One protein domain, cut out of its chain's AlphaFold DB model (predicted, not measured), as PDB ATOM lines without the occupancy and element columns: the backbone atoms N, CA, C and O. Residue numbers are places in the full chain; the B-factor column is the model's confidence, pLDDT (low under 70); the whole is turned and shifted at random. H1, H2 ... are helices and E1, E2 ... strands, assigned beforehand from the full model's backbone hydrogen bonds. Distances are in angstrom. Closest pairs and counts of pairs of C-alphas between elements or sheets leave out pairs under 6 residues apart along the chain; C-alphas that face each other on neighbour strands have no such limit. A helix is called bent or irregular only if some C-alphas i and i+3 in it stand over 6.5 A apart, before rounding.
ATOM      1  N   LEU A 101      12.492  22.928 -40.151       68.56
ATOM      2  CA  LEU A 101      11.832  24.224 -40.019       68.56
ATOM      3  C   LEU A 101      12.158  24.887 -38.678       68.56
ATOM      4  O   LEU A 101      12.367  26.095 -38.622       68.56
ATOM      5  N   GLY A 102      12.169  24.099 -37.601       64.88
ATOM      6  CA  GLY A 102      12.484  24.593 -36.266       64.88
ATOM      7  C   GLY A 102      13.886  25.187 -36.218       64.88
ATOM      8  O   GLY A 102      14.077  26.213 -35.583       64.88
ATOM      9  N   VAL A 103      14.832  24.604 -36.957       66.25
ATOM     10  CA  VAL A 103      16.198  25.129 -37.095       66.25
ATOM     11  C   VAL A 103      16.218  26.428 -37.913       66.25
ATOM     12  O   VAL A 103      16.786  27.415 -37.456       66.25
ATOM     13  N   MET A 104      15.521  26.484 -39.056       61.34
ATOM     14  CA  MET A 104      15.420  27.713 -39.867       61.34
ATOM     15  C   MET A 104      14.767  28.889 -39.125       61.34
ATOM     16  O   MET A 104      15.214  30.021 -39.255       61.34
ATOM     17  N   LEU A 105      13.673  28.644 -38.395       56.09
ATOM     18  CA  LEU A 105      12.886  29.705 -37.749       56.09
ATOM     19  C   LEU A 105      13.562  30.287 -36.511       56.09
ATOM     20  O   LEU A 105      13.293  31.425 -36.142       56.09
ATOM     21  N   VAL A 106      14.385  29.486 -35.848       56.12
ATOM     22  CA  VAL A 106      15.075  29.880 -34.624       56.12
ATOM     23  C   VAL A 106      16.333  30.702 -34.933       56.12
ATOM     24  O   VAL A 106      16.751  31.515 -34.107       56.12
ATOM     25  N   GLY A 107      16.883  30.553 -36.142       52.34
ATOM     26  CA  GLY A 107      18.118  31.206 -36.556       52.34
ATOM     27  C   GLY A 107      19.321  30.728 -35.737       52.34
ATOM     28  O   GLY A 107      19.205  30.293 -34.592       52.34
ATOM     29  N   ASP A 108      20.517  30.834 -36.310       51.97
ATOM     30  CA  ASP A 108      21.752  30.430 -35.622       51.97
ATOM     31  C   ASP A 108      22.050  31.249 -34.346       51.97
ATOM     32  O   ASP A 108      22.900  30.853 -33.552       51.97
ATOM     33  N   ALA A 109      21.364  32.379 -34.134       44.94
ATOM     34  CA  ALA A 109      21.748  33.380 -33.141       44.94
ATOM     35  C   ALA A 109      21.039  33.286 -31.773       44.94
ATOM     36  O   ALA A 109      21.520  33.915 -30.835       44.94
ATOM     37  N   THR A 110      19.910  32.567 -31.619       44.38
ATOM     38  CA  THR A 110      19.067  32.752 -30.406       44.38
ATOM     39  C   THR A 110      18.668  31.509 -29.610       44.38
ATOM     40  O   THR A 110      18.282  31.661 -28.450       44.38
ATOM     41  N   ALA A 111      18.783  30.282 -30.134       52.19
ATOM     42  CA  ALA A 111      18.529  29.094 -29.312       52.19
ATOM     43  C   ALA A 111      19.802  28.476 -28.752       52.19
ATOM     44  O   ALA A 111      20.780  28.248 -29.461       52.19
ATOM     45  N   THR A 112      19.720  28.094 -27.476       52.03
ATOM     46  CA  THR A 112      20.676  27.196 -26.828       52.03
ATOM     47  C   THR A 112      20.879  25.954 -27.689       52.03
ATOM     48  O   THR A 112      19.929  25.217 -27.974       52.03
ATOM     49  N   ARG A 113      22.131  25.777 -28.113       56.75
ATOM     50  CA  ARG A 113      22.582  24.778 -29.077       56.75
ATOM     51  C   ARG A 113      22.202  23.363 -28.645       56.75
ATOM     52  O   ARG A 113      22.351  23.023 -27.468       56.75
ATOM     53  N   PRO A 114      21.734  22.521 -29.574       54.69
ATOM     54  CA  PRO A 114      21.472  21.138 -29.243       54.69
ATOM     55  C   PRO A 114      22.771  20.357 -29.043       54.69
ATOM     56  O   PRO A 114      23.695  20.484 -29.838       54.69
ATOM     57  N   LYS A 115      22.820  19.497 -28.015       61.25
ATOM     58  CA  LYS A 115      23.940  18.553 -27.785       61.25
ATOM     59  C   LYS A 115      24.093  17.528 -28.926       61.25
ATOM     60  O   LYS A 115      25.085  16.817 -28.995       61.25
ATOM     61  N   GLN A 116      23.076  17.402 -29.775       80.00
ATOM     62  CA  GLN A 116      22.984  16.386 -30.815       80.00
ATOM     63  C   GLN A 116      23.370  16.977 -32.172       80.00
ATOM     64  O   GLN A 116      22.838  18.021 -32.557       80.00
ATOM     65  N   LYS A 117      24.242  16.269 -32.906       89.06
ATOM     66  CA  LYS A 117      24.565  16.554 -34.312       89.06
ATOM     67  C   LYS A 117      23.260  16.754 -35.090       89.06
ATOM     68  O   LYS A 117      22.352  15.923 -34.999       89.06
ATOM     69  N   LEU A 118      23.155  17.867 -35.819       92.00
ATOM     70  CA  LEU A 118      21.983  18.170 -36.647       92.00
ATOM     71  C   LEU A 118      21.693  16.992 -37.586       92.00
ATOM     72  O   LEU A 118      22.619  16.325 -38.051       92.00
ATOM     73  N   GLN A 119      20.424  16.720 -37.874       94.75
ATOM     74  CA  GLN A 119      20.071  15.744 -38.914       94.75
ATOM     75  C   GLN A 119      20.448  16.298 -40.304       94.75
ATOM     76  O   GLN A 119      20.455  17.523 -40.458       94.75
ATOM     77  N   PRO A 120      20.733  15.456 -41.318       96.69
ATOM     78  CA  PRO A 120      21.189  15.917 -42.637       96.69
ATOM     79  C   PRO A 120      20.272  16.982 -43.247       96.69
ATOM     80  O   PRO A 120      20.702  18.088 -43.556       96.69
ATOM     81  N   VAL A 121      18.967  16.709 -43.258       95.81
ATOM     82  CA  VAL A 121      17.933  17.613 -43.786       95.81
ATOM     83  C   VAL A 121      17.857  18.944 -43.013       95.81
ATOM     84  O   VAL A 121      17.536  19.988 -43.576       95.81
ATOM     85  N   GLN A 122      18.180  18.944 -41.716       94.25
ATOM     86  CA  GLN A 122      18.197  20.159 -40.887       94.25
ATOM     87  C   GLN A 122      19.427  21.022 -41.156       94.25
ATOM     88  O   GLN A 122      19.351  22.247 -41.136       94.25
ATOM     89  N   ALA A 123      20.567  20.380 -41.383       95.75
ATOM     90  CA  ALA A 123      21.775  21.070 -41.783       95.75
ATOM     91  C   ALA A 123      21.653  21.612 -43.208       95.75
ATOM     92  O   ALA A 123      22.012  22.762 -43.438       95.75
ATOM     93  N   TYR A 124      21.041  20.851 -44.119       97.25
ATOM     94  CA  TYR A 124      20.720  21.304 -45.470       97.25
ATOM     95  C   TYR A 124      19.886  22.587 -45.460       97.25
ATOM     96  O   TYR A 124      20.240  23.558 -46.130       97.25
ATOM     97  N   SER A 125      18.815  22.646 -44.660       95.25
ATOM     98  CA  SER A 125      18.005  23.866 -44.572       95.25
ATOM     99  C   SER A 125      18.779  25.052 -43.992       95.25
ATOM    100  O   SER A 125      18.610  26.172 -44.471       95.25
ATOM    101  N   ALA A 126      19.643  24.819 -43.000       93.75
ATOM    102  CA  ALA A 126      20.472  25.860 -42.395       93.75
ATOM    103  C   ALA A 126      21.535  26.405 -43.367       93.75
ATOM    104  O   ALA A 126      21.699  27.620 -43.472       93.75
ATOM    105  N   VAL A 127      22.220  25.530 -44.109       95.56
ATOM    106  CA  VAL A 127      23.231  25.917 -45.108       95.56
ATOM    107  C   VAL A 127      22.588  26.729 -46.229       95.56
ATOM    108  O   VAL A 127      23.041  27.832 -46.522       95.56
ATOM    109  N   ASN A 128      21.474  26.261 -46.796       94.62
ATOM    110  CA  ASN A 128      20.788  26.987 -47.868       94.62
ATOM    111  C   ASN A 128      20.229  28.335 -47.409       94.62
ATOM    112  O   ASN A 128      20.295  29.307 -48.158       94.62
ATOM    113  N   TYR A 129      19.743  28.420 -46.167       92.12
ATOM    114  CA  TYR A 129      19.321  29.694 -45.589       92.12
ATOM    115  C   TYR A 129      20.477  30.705 -45.532       92.12
ATOM    116  O   TYR A 129      20.284  31.868 -45.875       92.12
ATOM    117  N   ARG A 130      21.692  30.266 -45.171       89.19
ATOM    118  CA  ARG A 130      22.892  31.125 -45.153       89.19
ATOM    119  C   ARG A 130      23.325  31.577 -46.546       89.19
ATOM    120  O   ARG A 130      23.800  32.695 -46.692       89.19
ATOM    121  N   VAL A 131      23.137  30.729 -47.554       92.25
ATOM    122  CA  VAL A 131      23.418  31.049 -48.966       92.25
ATOM    123  C   VAL A 131      22.319  31.942 -49.577       92.25
ATOM    124  O   VAL A 131      22.427  32.372 -50.718       92.25
ATOM    125  N   GLY A 132      21.253  32.255 -48.828       91.38
ATOM    126  CA  GLY A 132      20.135  33.070 -49.311       91.38
ATOM    127  C   GLY A 132      19.164  32.310 -50.220       91.38
ATOM    128  O   GLY A 132      18.289  32.917 -50.834       91.38
ATOM    129  N   LYS A 133      19.271  30.977 -50.306       90.25
ATOM    130  CA  LYS A 133      18.301  30.146 -51.023       90.25
ATOM    131  C   LYS A 133      17.013  30.060 -50.205       90.25
ATOM    132  O   LYS A 133      16.954  29.446 -49.136       90.25
ATOM    133  N   GLU A 134      15.942  30.638 -50.734       91.12
ATOM    134  CA  GLU A 134      14.634  30.677 -50.079       91.12
ATOM    135  C   GLU A 134      13.833  29.364 -50.216       91.12
ATOM    136  O   GLU A 134      12.670  29.359 -50.626       91.12
ATOM    137  N   LEU A 135      14.410  28.224 -49.811       92.75
ATOM    138  CA  LEU A 135      13.728  26.915 -49.835       92.75
ATOM    139  C   LEU A 135      12.374  26.951 -49.113       92.75
ATOM    140  O   LEU A 135      11.407  26.316 -49.523       92.75
ATOM    141  N   LYS A 136      12.287  27.742 -48.036       91.50
ATOM    142  CA  LYS A 136      11.035  27.989 -47.317       91.50
ATOM    143  C   LYS A 136       9.952  28.563 -48.227       91.50
ATOM    144  O   LYS A 136       8.834  28.061 -48.191       91.50
ATOM    145  N   THR A 137      10.280  29.611 -48.974       93.44
ATOM    146  CA  THR A 137       9.338  30.334 -49.829       93.44
ATOM    147  C   THR A 137       8.869  29.439 -50.968       93.44
ATOM    148  O   THR A 137       7.670  29.368 -51.216       93.44
ATOM    149  N   ILE A 138       9.785  28.677 -51.574       94.88
ATOM    150  CA  ILE A 138       9.469  27.713 -52.638       94.88
ATOM    151  C   ILE A 138       8.482  26.657 -52.125       94.88
ATOM    152  O   ILE A 138       7.408  26.486 -52.696       94.88
ATOM    153  N   ILE A 139       8.788  26.004 -50.998       95.31
ATOM    154  CA  ILE A 139       7.918  24.960 -50.433       95.31
ATOM    155  C   ILE A 139       6.562  25.533 -49.997       95.31
ATOM    156  O   ILE A 139       5.526  24.888 -50.166       95.31
ATOM    157  N   ASP A 140       6.545  26.736 -49.416       93.19
ATOM    158  CA  ASP A 140       5.303  27.384 -48.994       93.19
ATOM    159  C   ASP A 140       4.441  27.805 -50.208       93.19
ATOM    160  O   ASP A 140       3.214  27.731 -50.122       93.19
ATOM    161  N   ALA A 141       5.052  28.169 -51.342       95.56
ATOM    162  CA  ALA A 141       4.360  28.453 -52.601       95.56
ATOM    163  C   ALA A 141       3.801  27.181 -53.263       95.56
ATOM    164  O   ALA A 141       2.629  27.158 -53.639       95.56
ATOM    165  N   GLU A 142       4.584  26.097 -53.322       95.69
ATOM    166  CA  GLU A 142       4.107  24.784 -53.785       95.69
ATOM    167  C   GLU A 142       2.926  24.295 -52.932       95.69
ATOM    168  O   GLU A 142       1.902  23.849 -53.452       95.69
ATOM    169  N   TRP A 143       3.027  24.435 -51.605       95.00
ATOM    170  CA  TRP A 143       1.936  24.085 -50.699       95.00
ATOM    171  C   TRP A 143       0.688  24.931 -50.947       95.00
ATOM    172  O   TRP A 143      -0.426  24.413 -50.894       95.00
ATOM    173  N   ALA A 144       0.846  26.229 -51.217       94.31
ATOM    174  CA  ALA A 144      -0.278  27.106 -51.528       94.31
ATOM    175  C   ALA A 144      -1.000  26.685 -52.821       94.31
ATOM    176  O   ALA A 144      -2.230  26.777 -52.862       94.31
ATOM    177  N   ALA A 145      -0.262  26.175 -53.813       95.94
ATOM    178  CA  ALA A 145      -0.787  25.707 -55.096       95.94
ATOM    179  C   ALA A 145      -1.506  24.346 -55.030       95.94
ATOM    180  O   ALA A 145      -2.308  24.043 -55.912       95.94
ATOM    181  N   LYS A 146      -1.271  23.532 -53.990       93.75
ATOM    182  CA  LYS A 146      -1.969  22.246 -53.826       93.75
ATOM    183  C   LYS A 146      -3.490  22.411 -53.704       93.75
ATOM    184  O   LYS A 146      -3.948  23.422 -53.162       93.75
ATOM    185  N   PRO A 147      -4.294  21.435 -54.149       94.19
ATOM    186  CA  PRO A 147      -5.742  21.504 -54.004       94.19
ATOM    187  C   PRO A 147      -6.155  21.376 -52.526       94.19
ATOM    188  O   PRO A 147      -5.471  20.753 -51.711       94.19
ATOM    189  N   ASP A 148      -7.264  22.012 -52.142       89.81
ATOM    190  CA  ASP A 148      -7.660  22.139 -50.729       89.81
ATOM    191  C   ASP A 148      -8.022  20.801 -50.063       89.81
ATOM    192  O   ASP A 148      -7.893  20.676 -48.846       89.81
ATOM    193  N   ASN A 149      -8.413  19.793 -50.847       88.12
ATOM    194  CA  ASN A 149      -8.643  18.426 -50.372       88.12
ATOM    195  C   ASN A 149      -7.360  17.753 -49.845       88.12
ATOM    196  O   ASN A 149      -7.448  16.928 -48.946       88.12
ATOM    197  N   GLU A 150      -6.175  18.133 -50.334       85.38
ATOM    198  CA  GLU A 150      -4.885  17.630 -49.834       85.38
ATOM    199  C   GLU A 150      -4.350  18.426 -48.633       85.38
ATOM    200  O   GLU A 150      -3.445  17.977 -47.924       85.38
ATOM    201  N   LYS A 151      -4.884  19.630 -48.388       87.06
ATOM    202  CA  LYS A 151      -4.408  20.530 -47.323       87.06
ATOM    203  C   LYS A 151      -5.016  20.246 -45.952       87.06
ATOM    204  O   LYS A 151      -4.585  20.855 -44.969       87.06
ATOM    205  N   VAL A 152      -6.033  19.394 -45.880       82.25
ATOM    206  CA  VAL A 152      -6.862  19.181 -44.691       82.25
ATOM    207  C   VAL A 152      -6.877  17.687 -44.375       82.25
ATOM    208  O   VAL A 152      -7.197  16.887 -45.246       82.25
ATOM    209  N   THR A 153      -6.520  17.290 -43.149       78.38
ATOM    210  CA  THR A 153      -6.734  15.898 -42.710       78.38
ATOM    211  C   THR A 153      -8.229  15.578 -42.625       78.38
ATOM    212  O   THR A 153      -9.058  16.485 -42.559       78.38
ATOM    213  N   ALA A 154      -8.589  14.294 -42.528       72.88
ATOM    214  CA  ALA A 154      -9.964  13.879 -42.221       72.88
ATOM    215  C   ALA A 154     -10.535  14.565 -40.953       72.88
ATOM    216  O   ALA A 154     -11.736  14.795 -40.848       72.88
ATOM    217  N   GLU A 155      -9.660  14.970 -40.026       71.19
ATOM    218  CA  GLU A 155      -9.982  15.660 -38.769       71.19
ATOM    219  C   GLU A 155     -10.111  17.190 -38.904       71.19
ATOM    220  O   GLU A 155     -10.392  17.884 -37.926       71.19
ATOM    221  N   GLY A 156      -9.891  17.754 -40.094       80.38
ATOM    222  CA  GLY A 156      -9.936  19.200 -40.310       80.38
ATOM    223  C   GLY A 156      -8.645  19.947 -39.944       80.38
ATOM    224  O   GLY A 156      -8.603  21.173 -40.093       80.38
ATOM    225  N   ASP A 157      -7.588  19.259 -39.489       78.69
ATOM    226  CA  ASP A 157      -6.312  19.911 -39.185       78.69
ATOM    227  C   ASP A 157      -5.537  20.224 -40.471       78.69
ATOM    228  O   ASP A 157      -5.318  19.384 -41.344       78.69
ATOM    229  N   ARG A 158      -5.091  21.477 -40.569       78.12
ATOM    230  CA  ARG A 158      -4.286  22.002 -41.678       78.12
ATOM    231  C   ARG A 158      -2.805  22.109 -41.327       78.12
ATOM    232  O   ARG A 158      -1.972  22.286 -42.217       78.12
ATOM    233  N   ARG A 159      -2.448  22.057 -40.037       80.94
ATOM    234  CA  ARG A 159      -1.066  22.264 -39.575       80.94
ATOM    235  C   ARG A 159      -0.228  21.001 -39.734       80.94
ATOM    236  O   ARG A 159       0.887  21.101 -40.248       80.94
ATOM    237  N   GLY A 160      -0.765  19.842 -39.351       88.06
ATOM    238  CA  GLY A 160      -0.104  18.547 -39.529       88.06
ATOM    239  C   GLY A 160       0.311  18.267 -40.982       88.06
ATOM    240  O   GLY A 160       1.507  18.077 -41.228       88.06
ATOM    241  N   PRO A 161      -0.619  18.310 -41.958       89.69
ATOM    242  CA  PRO A 161      -0.325  18.048 -43.370       89.69
ATOM    243  C   PRO A 161       0.730  18.977 -43.950       89.69
ATOM    244  O   PRO A 161       1.679  18.511 -44.575       89.69
ATOM    245  N   ARG A 162       0.626  20.284 -43.671       90.94
ATOM    246  CA  ARG A 162       1.599  21.270 -44.153       90.94
ATOM    247  C   ARG A 162       3.004  20.970 -43.645       90.94
ATOM    248  O   ARG A 162       3.969  21.075 -44.398       90.94
ATOM    249  N   LEU A 163       3.135  20.616 -42.366       90.75
ATOM    250  CA  LEU A 163       4.435  20.325 -41.769       90.75
ATOM    251  C   LEU A 163       5.041  19.030 -42.327       90.75
ATOM    252  O   LEU A 163       6.235  19.001 -42.618       90.75
ATOM    253  N   ARG A 164       4.222  17.984 -42.507       90.44
ATOM    254  CA  ARG A 164       4.640  16.718 -43.131       90.44
ATOM    255  C   ARG A 164       5.064  16.931 -44.583       90.44
ATOM    256  O   ARG A 164       6.156  16.506 -44.945       90.44
ATOM    257  N   TYR A 165       4.257  17.648 -45.369       93.19
ATOM    258  CA  TYR A 165       4.581  18.012 -46.751       93.19
ATOM    259  C   TYR A 165       5.911  18.746 -46.825       93.19
ATOM    260  O   TYR A 165       6.787  18.378 -47.597       93.19
ATOM    261  N   ARG A 166       6.095  19.746 -45.963       93.12
ATOM    262  CA  ARG A 166       7.318  20.535 -45.944       93.12
ATOM    263  C   ARG A 166       8.559  19.718 -45.603       93.12
ATOM    264  O   ARG A 166       9.581  19.907 -46.249       93.12
ATOM    265  N   ASN A 167       8.485  18.845 -44.600       92.94
ATOM    266  CA  ASN A 167       9.616  17.989 -44.240       92.94
ATOM    267  C   ASN A 167       9.963  17.029 -45.375       92.94
ATOM    268  O   ASN A 167      11.128  16.949 -45.745       92.94
ATOM    269  N   LYS A 168       8.945  16.383 -45.958       95.69
ATOM    270  CA  LYS A 168       9.114  15.483 -47.100       95.69
ATOM    271  C   LYS A 168       9.738  16.211 -48.289       95.69
ATOM    272  O   LYS A 168      10.699  15.734 -48.870       95.69
ATOM    273  N   ARG A 169       9.248  17.409 -48.608       96.12
ATOM    274  CA  ARG A 169       9.745  18.188 -49.743       96.12
ATOM    275  C   ARG A 169      11.181  18.672 -49.547       96.12
ATOM    276  O   ARG A 169      11.972  18.681 -50.480       96.12
ATOM    277  N   LEU A 170      11.531  19.054 -48.321       96.19
ATOM    278  CA  LEU A 170      12.897  19.427 -47.970       96.19
ATOM    279  C   LEU A 170      13.859  18.225 -48.047       96.19
ATOM    280  O   LEU A 170      15.009  18.390 -48.441       96.19
ATOM    281  N   GLU A 171      13.388  17.032 -47.681       96.31
ATOM    282  CA  GLU A 171      14.128  15.776 -47.827       96.31
ATOM    283  C   GLU A 171      14.306  15.389 -49.301       96.31
ATOM    284  O   GLU A 171      15.411  15.037 -49.696       96.31
ATOM    285  N   GLU A 172      13.277  15.549 -50.135       96.56
ATOM    286  CA  GLU A 172      13.377  15.365 -51.589       96.56
ATOM    287  C   GLU A 172      14.412  16.308 -52.215       96.56
ATOM    288  O   GLU A 172      15.234  15.857 -53.009       96.56
ATOM    289  N   PHE A 173      14.421  17.592 -51.829       97.12
ATOM    290  CA  PHE A 173      15.459  18.522 -52.278       97.12
ATOM    291  C   PHE A 173      16.847  18.052 -51.850       97.12
ATOM    292  O   PHE A 173      17.726  17.956 -52.693       97.12
ATOM    293  N   TYR A 174      17.027  17.676 -50.581       97.62
ATOM    294  CA  TYR A 174      18.305  17.153 -50.096       97.62
ATOM    295  C   TYR A 174      18.763  15.895 -50.855       97.62
ATOM    296  O   TYR A 174      19.938  15.772 -51.191       97.62
ATOM    297  N   LEU A 175      17.856  14.960 -51.145       97.50
ATOM    298  CA  LEU A 175      18.180  13.735 -51.879       97.50
ATOM    299  C   LEU A 175      18.539  14.009 -53.344       97.50
ATOM    300  O   LEU A 175      19.404  13.310 -53.874       97.50
ATOM    301  N   ALA A 176      17.923  15.021 -53.960       97.69
ATOM    302  CA  ALA A 176      18.189  15.440 -55.333       97.69
ATOM    303  C   ALA A 176      19.505  16.221 -55.502       97.69
ATOM    304  O   ALA A 176      19.985  16.348 -56.627       97.69
ATOM    305  N   GLU A 177      20.089  16.739 -54.419       97.81
ATOM    306  CA  GLU A 177      21.370  17.446 -54.491       97.81
ATOM    307  C   GLU A 177      22.528  16.495 -54.851       97.81
ATOM    308  O   GLU A 177      22.522  15.311 -54.466       97.81
ATOM    309  N   PRO A 178      23.541  17.009 -55.569       98.06
ATOM    310  CA  PRO A 178      24.741  16.257 -55.895       98.06
ATOM    311  C   PRO A 178      25.573  15.937 -54.637       98.06
ATOM    312  O   PRO A 178      25.357  16.483 -53.550       98.06
ATOM    313  N   GLN A 179      26.479  14.959 -54.761       97.81
ATOM    314  CA  GLN A 179      27.207  14.400 -53.615       97.81
ATOM    315  C   GLN A 179      28.142  15.420 -52.950       97.81
ATOM    316  O   GLN A 179      28.232  15.443 -51.731       97.81
ATOM    317  N   ASP A 180      28.741  16.323 -53.721       97.75
ATOM    318  CA  ASP A 180      29.565  17.438 -53.237       97.75
ATOM    319  C   ASP A 180      28.806  18.358 -52.263       97.75
ATOM    320  O   ASP A 180      29.327  18.751 -51.218       97.75
ATOM    321  N   VAL A 181      27.540  18.659 -52.560       96.62
ATOM    322  CA  VAL A 181      26.678  19.450 -51.673       96.62
ATOM    323  C   VAL A 181      26.330  18.658 -50.411       96.62
ATOM    324  O   VAL A 181      26.295  19.225 -49.317       96.62
ATOM    325  N   LYS A 182      26.100  17.344 -50.528       97.69
ATOM    326  CA  LYS A 182      25.868  16.456 -49.373       97.69
ATOM    327  C   LYS A 182      27.089  16.390 -48.456       97.69
ATOM    328  O   LYS A 182      26.924  16.534 -47.244       97.69
ATOM    329  N   ASP A 183      28.283  16.293 -49.026       97.88
ATOM    330  CA  ASP A 183      29.545  16.304 -48.287       97.88
ATOM    331  C   ASP A 183      29.740  17.652 -47.571       97.88
ATOM    332  O   ASP A 183      30.005  17.684 -46.370       97.88
ATOM    333  N   GLN A 184      29.449  18.779 -48.240       97.25
ATOM    334  CA  GLN A 184      29.470  20.112 -47.616       97.25
ATOM    335  C   GLN A 184      28.502  20.222 -46.423       97.25
ATOM    336  O   GLN A 184      28.798  20.870 -45.412       97.25
ATOM    337  N   ILE A 185      27.321  19.609 -46.521       97.56
ATOM    338  CA  ILE A 185      26.339  19.582 -45.431       97.56
ATOM    339  C   ILE A 185      26.849  18.724 -44.278       97.56
ATOM    340  O   ILE A 185      26.670  19.102 -43.119       97.56
ATOM    341  N   ASP A 186      27.490  17.593 -44.559       96.88
ATOM    342  CA  ASP A 186      28.075  16.732 -43.535       96.88
ATOM    343  C   ASP A 186      29.265  17.385 -42.830       96.88
ATOM    344  O   ASP A 186      29.329  17.340 -41.595       96.88
ATOM    345  N   ASP A 187      30.111  18.107 -43.560       97.12
ATOM    346  CA  ASP A 187      31.161  18.954 -42.997       97.12
ATOM    347  C   ASP A 187      30.574  20.047 -42.108       97.12
ATOM    348  O   ASP A 187      31.012  20.229 -40.970       97.12
ATOM    349  N   TYR A 188      29.508  20.718 -42.556       95.94
ATOM    350  CA  TYR A 188      28.800  21.697 -41.734       95.94
ATOM    351  C   TYR A 188      28.233  21.071 -40.452       95.94
ATOM    352  O   TYR A 188      28.332  21.658 -39.371       95.94
ATOM    353  N   ARG A 189      27.660  19.864 -40.533       95.19
ATOM    354  CA  ARG A 189      27.146  19.131 -39.363       95.19
ATOM    355  C   ARG A 189      28.257  18.771 -38.392       95.19
ATOM    356  O   ARG A 189      28.051  18.896 -37.186       95.19
ATOM    357  N   ASN A 190      29.395  18.304 -38.903       94.75
ATOM    358  CA  ASN A 190      30.568  17.949 -38.109       94.75
ATOM    359  C   ASN A 190      31.159  19.190 -37.435       94.75
ATOM    360  O   ASN A 190      31.334  19.192 -36.219       94.75
ATOM    361  N   ALA A 191      31.345  20.276 -38.188       93.56
ATOM    362  CA  ALA A 191      31.817  21.553 -37.668       93.56
ATOM    363  C   ALA A 191      30.875  22.106 -36.589       93.56
ATOM    364  O   ALA A 191      31.329  22.524 -35.527       93.56
ATOM    365  N   LYS A 192      29.552  22.049 -36.802       88.81
ATOM    366  CA  LYS A 192      28.565  22.490 -35.803       88.81
ATOM    367  C   LYS A 192      28.498  21.610 -34.563       88.81
ATOM    368  O   LYS A 192      28.206  22.133 -33.491       88.81
ATOM    369  N   ALA A 193      28.744  20.310 -34.695       88.19
ATOM    370  CA  ALA A 193      28.841  19.409 -33.553       88.19
ATOM    371  C   ALA A 193      30.143  19.621 -32.757       88.19
ATOM    372  O   ALA A 193      30.131  19.474 -31.538       88.19
ATOM    373  N   ALA A 194      31.237  19.985 -33.436       87.31
ATOM    374  CA  ALA A 194      32.532  20.280 -32.824       87.31
ATOM    375  C   ALA A 194      32.609  21.688 -32.202       87.31
ATOM    376  O   ALA A 194      33.395  21.915 -31.282       87.31
ATOM    377  N   GLU A 195      31.806  22.642 -32.679       83.12
ATOM    378  CA  GLU A 195      31.789  24.010 -32.159       83.12
ATOM    379  C   GLU A 195      31.349  24.019 -30.684       83.12
ATOM    380  O   GLU A 195      30.221  23.640 -30.351       83.12
ATOM    381  N   ALA A 196      32.245  24.469 -29.797       70.62
ATOM    382  CA  ALA A 196      32.009  24.497 -28.357       70.62
ATOM    383  C   ALA A 196      30.673  25.192 -28.026       70.62
ATOM    384  O   ALA A 196      30.325  26.206 -28.646       70.62
ATOM    385  N   PRO A 197      29.897  24.676 -27.054       63.78
ATOM    386  CA  PRO A 197      28.623  25.273 -26.694       63.78
ATOM    387  C   PRO A 197      28.854  26.712 -26.224       63.78
ATOM    388  O   PRO A 197      29.412  26.939 -25.152       63.78
ATOM    389  N   GLN A 198      28.421  27.686 -27.029       57.34
ATOM    390  CA  GLN A 198      28.427  29.091 -26.639       57.34
ATOM    391  C   GLN A 198      27.546  29.252 -25.396       57.34
ATOM    392  O   GLN A 198      26.330  29.048 -25.443       57.34
ATOM    393  N   ALA A 199      28.172  29.564 -24.265       48.84
ATOM    394  CA  ALA A 199      27.471  29.862 -23.031       48.84
ATOM    395  C   ALA A 199      26.850  31.259 -23.150       48.84
ATOM    396  O   ALA A 199      27.550  32.265 -23.097       48.84
ATOM    397  N   SER A 200      25.533  31.334 -23.330       44.84
ATOM    398  CA  SER A 200      24.803  32.601 -23.259       44.84
ATOM    399  C   SER A 200      24.462  32.917 -21.801       44.84
ATOM    400  O   SER A 200      23.787  32.123 -21.140       44.84
ATOM    401  N   VAL A 201      24.892  34.077 -21.305       44.66
ATOM    402  CA  VAL A 201      24.495  34.608 -19.993       44.66
ATOM    403  C   VAL A 201      23.239  35.460 -20.184       44.66
ATOM    404  O   VAL A 201      23.262  36.428 -20.936       44.66
ATOM    405  N   LEU A 202      22.133  35.102 -19.523       41.62
ATOM    406  CA  LEU A 202      20.921  35.925 -19.503       41.62
ATOM    407  C   LEU A 202      20.959  36.840 -18.276       41.62
ATOM    408  O   LEU A 202      20.936  36.363 -17.142       41.62
ATOM    409  N   ILE A 203      20.966  38.150 -18.501       46.56
ATOM    410  CA  ILE A 203      20.853  39.153 -17.439       46.56
ATOM    411  C   ILE A 203      19.432  39.717 -17.493       46.56
ATOM    412  O   ILE A 203      19.025  40.276 -18.509       46.56
ATOM    413  N   THR A 204      18.656  39.542 -16.420       40.25
ATOM    414  CA  THR A 204      17.310  40.128 -16.323       40.25
ATOM    415  C   THR A 204      17.395  41.409 -15.507       40.25
ATOM    416  O   THR A 204      17.549  41.366 -14.288       40.25
ATOM    417  N   VAL A 205      17.294  42.556 -16.178       44.59
ATOM    418  CA  VAL A 205      17.226  43.868 -15.523       44.59
ATOM    419  C   VAL A 205      15.757  44.261 -15.405       44.59
ATOM    420  O   VAL A 205      15.070  44.402 -16.415       44.59
ATOM    421  N   VAL A 206      15.255  44.416 -14.178       43.50
ATOM    422  CA  VAL A 206      13.903  44.937 -13.941       43.50
ATOM    423  C   VAL A 206      14.033  46.430 -13.670       43.50
ATOM    424  O   VAL A 206      14.465  46.850 -12.600       43.50
ATOM    425  N   ALA A 207      13.679  47.237 -14.665       42.53
ATOM    426  CA  ALA A 207      13.577  48.679 -14.506       42.53
ATOM    427  C   ALA A 207      12.194  49.036 -13.945       42.53
ATOM    428  O   ALA A 207      11.176  48.595 -14.485       42.53
ATOM    429  N   ASN A 208      12.143  49.851 -12.891       42.62
ATOM    430  CA  ASN A 208      10.895  50.506 -12.499       42.62
ATOM    431  C   ASN A 208      10.528  51.556 -13.562       42.62
ATOM    432  O   ASN A 208      11.413  52.192 -14.131       42.62
ATOM    433  N   GLU A 209       9.235  51.725 -13.861       41.03
ATOM    434  CA  GLU A 209       8.769  52.620 -14.929       41.03
ATOM    435  C   GLU A 209       9.407  54.029 -14.860       41.03
ATOM    436  O   GLU A 209       9.452  54.640 -13.786       41.03
ATOM    437  N   PRO A 210       9.815  54.618 -16.003       48.59
ATOM    438  CA  PRO A 210      10.596  55.860 -16.048       48.59
ATOM    439  C   PRO A 210       9.842  57.114 -15.577       48.59
ATOM    440  O   PRO A 210      10.437  58.179 -15.436       48.59
ATOM    441  N   LYS A 211       8.538  57.029 -15.283       45.31
ATOM    442  CA  LYS A 211       7.724  58.191 -14.880       45.31
ATOM    443  C   LYS A 211       8.057  58.754 -13.490       45.31
ATOM    444  O   LYS A 211       7.475  59.766 -13.111       45.31
TER     445      LYS A 211
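What this domain is: This is residues 101 to 211 of the 790 residues of an uncharacterized protein of Schizopora paradoxa (UniProt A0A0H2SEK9). Two long helices, H4 and H5, meet near their ends in a corner, and the shorter H2 sits inside it, touching both; H1 packs on H2, and H3 packs on H4. Beyond H5, residues 201 to 211, with the strand E1, stick out as a free tail. The printed part has 111 residues with named elements in the order H1, H2, H3, H4, H5, E1, and is mostly helix; E1 pairs with no named strand. The whole is loose, with a radius of gyration of the C-alphas of 18.4 A, and flat, spanning 53 by 45 by 25 A.

How they stand to each other: H4, residues 159 to 176, touches H2, residues 120 to 130, with residues 170 to 174 alone; the closest C-alphas, of Val 121 and Glu 171, are 5.8 A apart. H5, residues 179 to 194, touches H2 with residues 185 to 189 alone, about perpendicular at 88 degrees, closest at C-alphas 124 and 185, 5.9 A. H1, residues 101 to 110, touches H2 at a steep tilt of 57 degrees, closest at C-alphas 104 and 126, 5.9 A. H3, residues 135 to 145, touches H4 at a steep tilt of 55 degrees, opposite ways, closest at C-alphas 139 and 166, 6.3 A. H2 and H3 only just touch, only at the corner, with 3 pairs of C-alphas within 8 A. Every O i to N i+4 pair is within hydrogen-bond range in H2, H3, H4 and H5, but 3 of 6 in H1.

Where its parts are: H4 is 25.8 A long, from C-alpha 159 at (-1.066, 22.264, -39.575), and H5 22.3 A. H1 is irregular: C-alphas 105 and 108 are 9.1 A apart. E1, residues 202 to 207, ends at (13.577, 48.679, -14.506).

The domain as a whole: The C-alphas of Gln 179 and Lys 211 are farthest apart, 61.6 A. The printed part has no cut; the link from H3 to H4 is long. Residues 101 to 115 and 197 to 211 have pLDDT under 70.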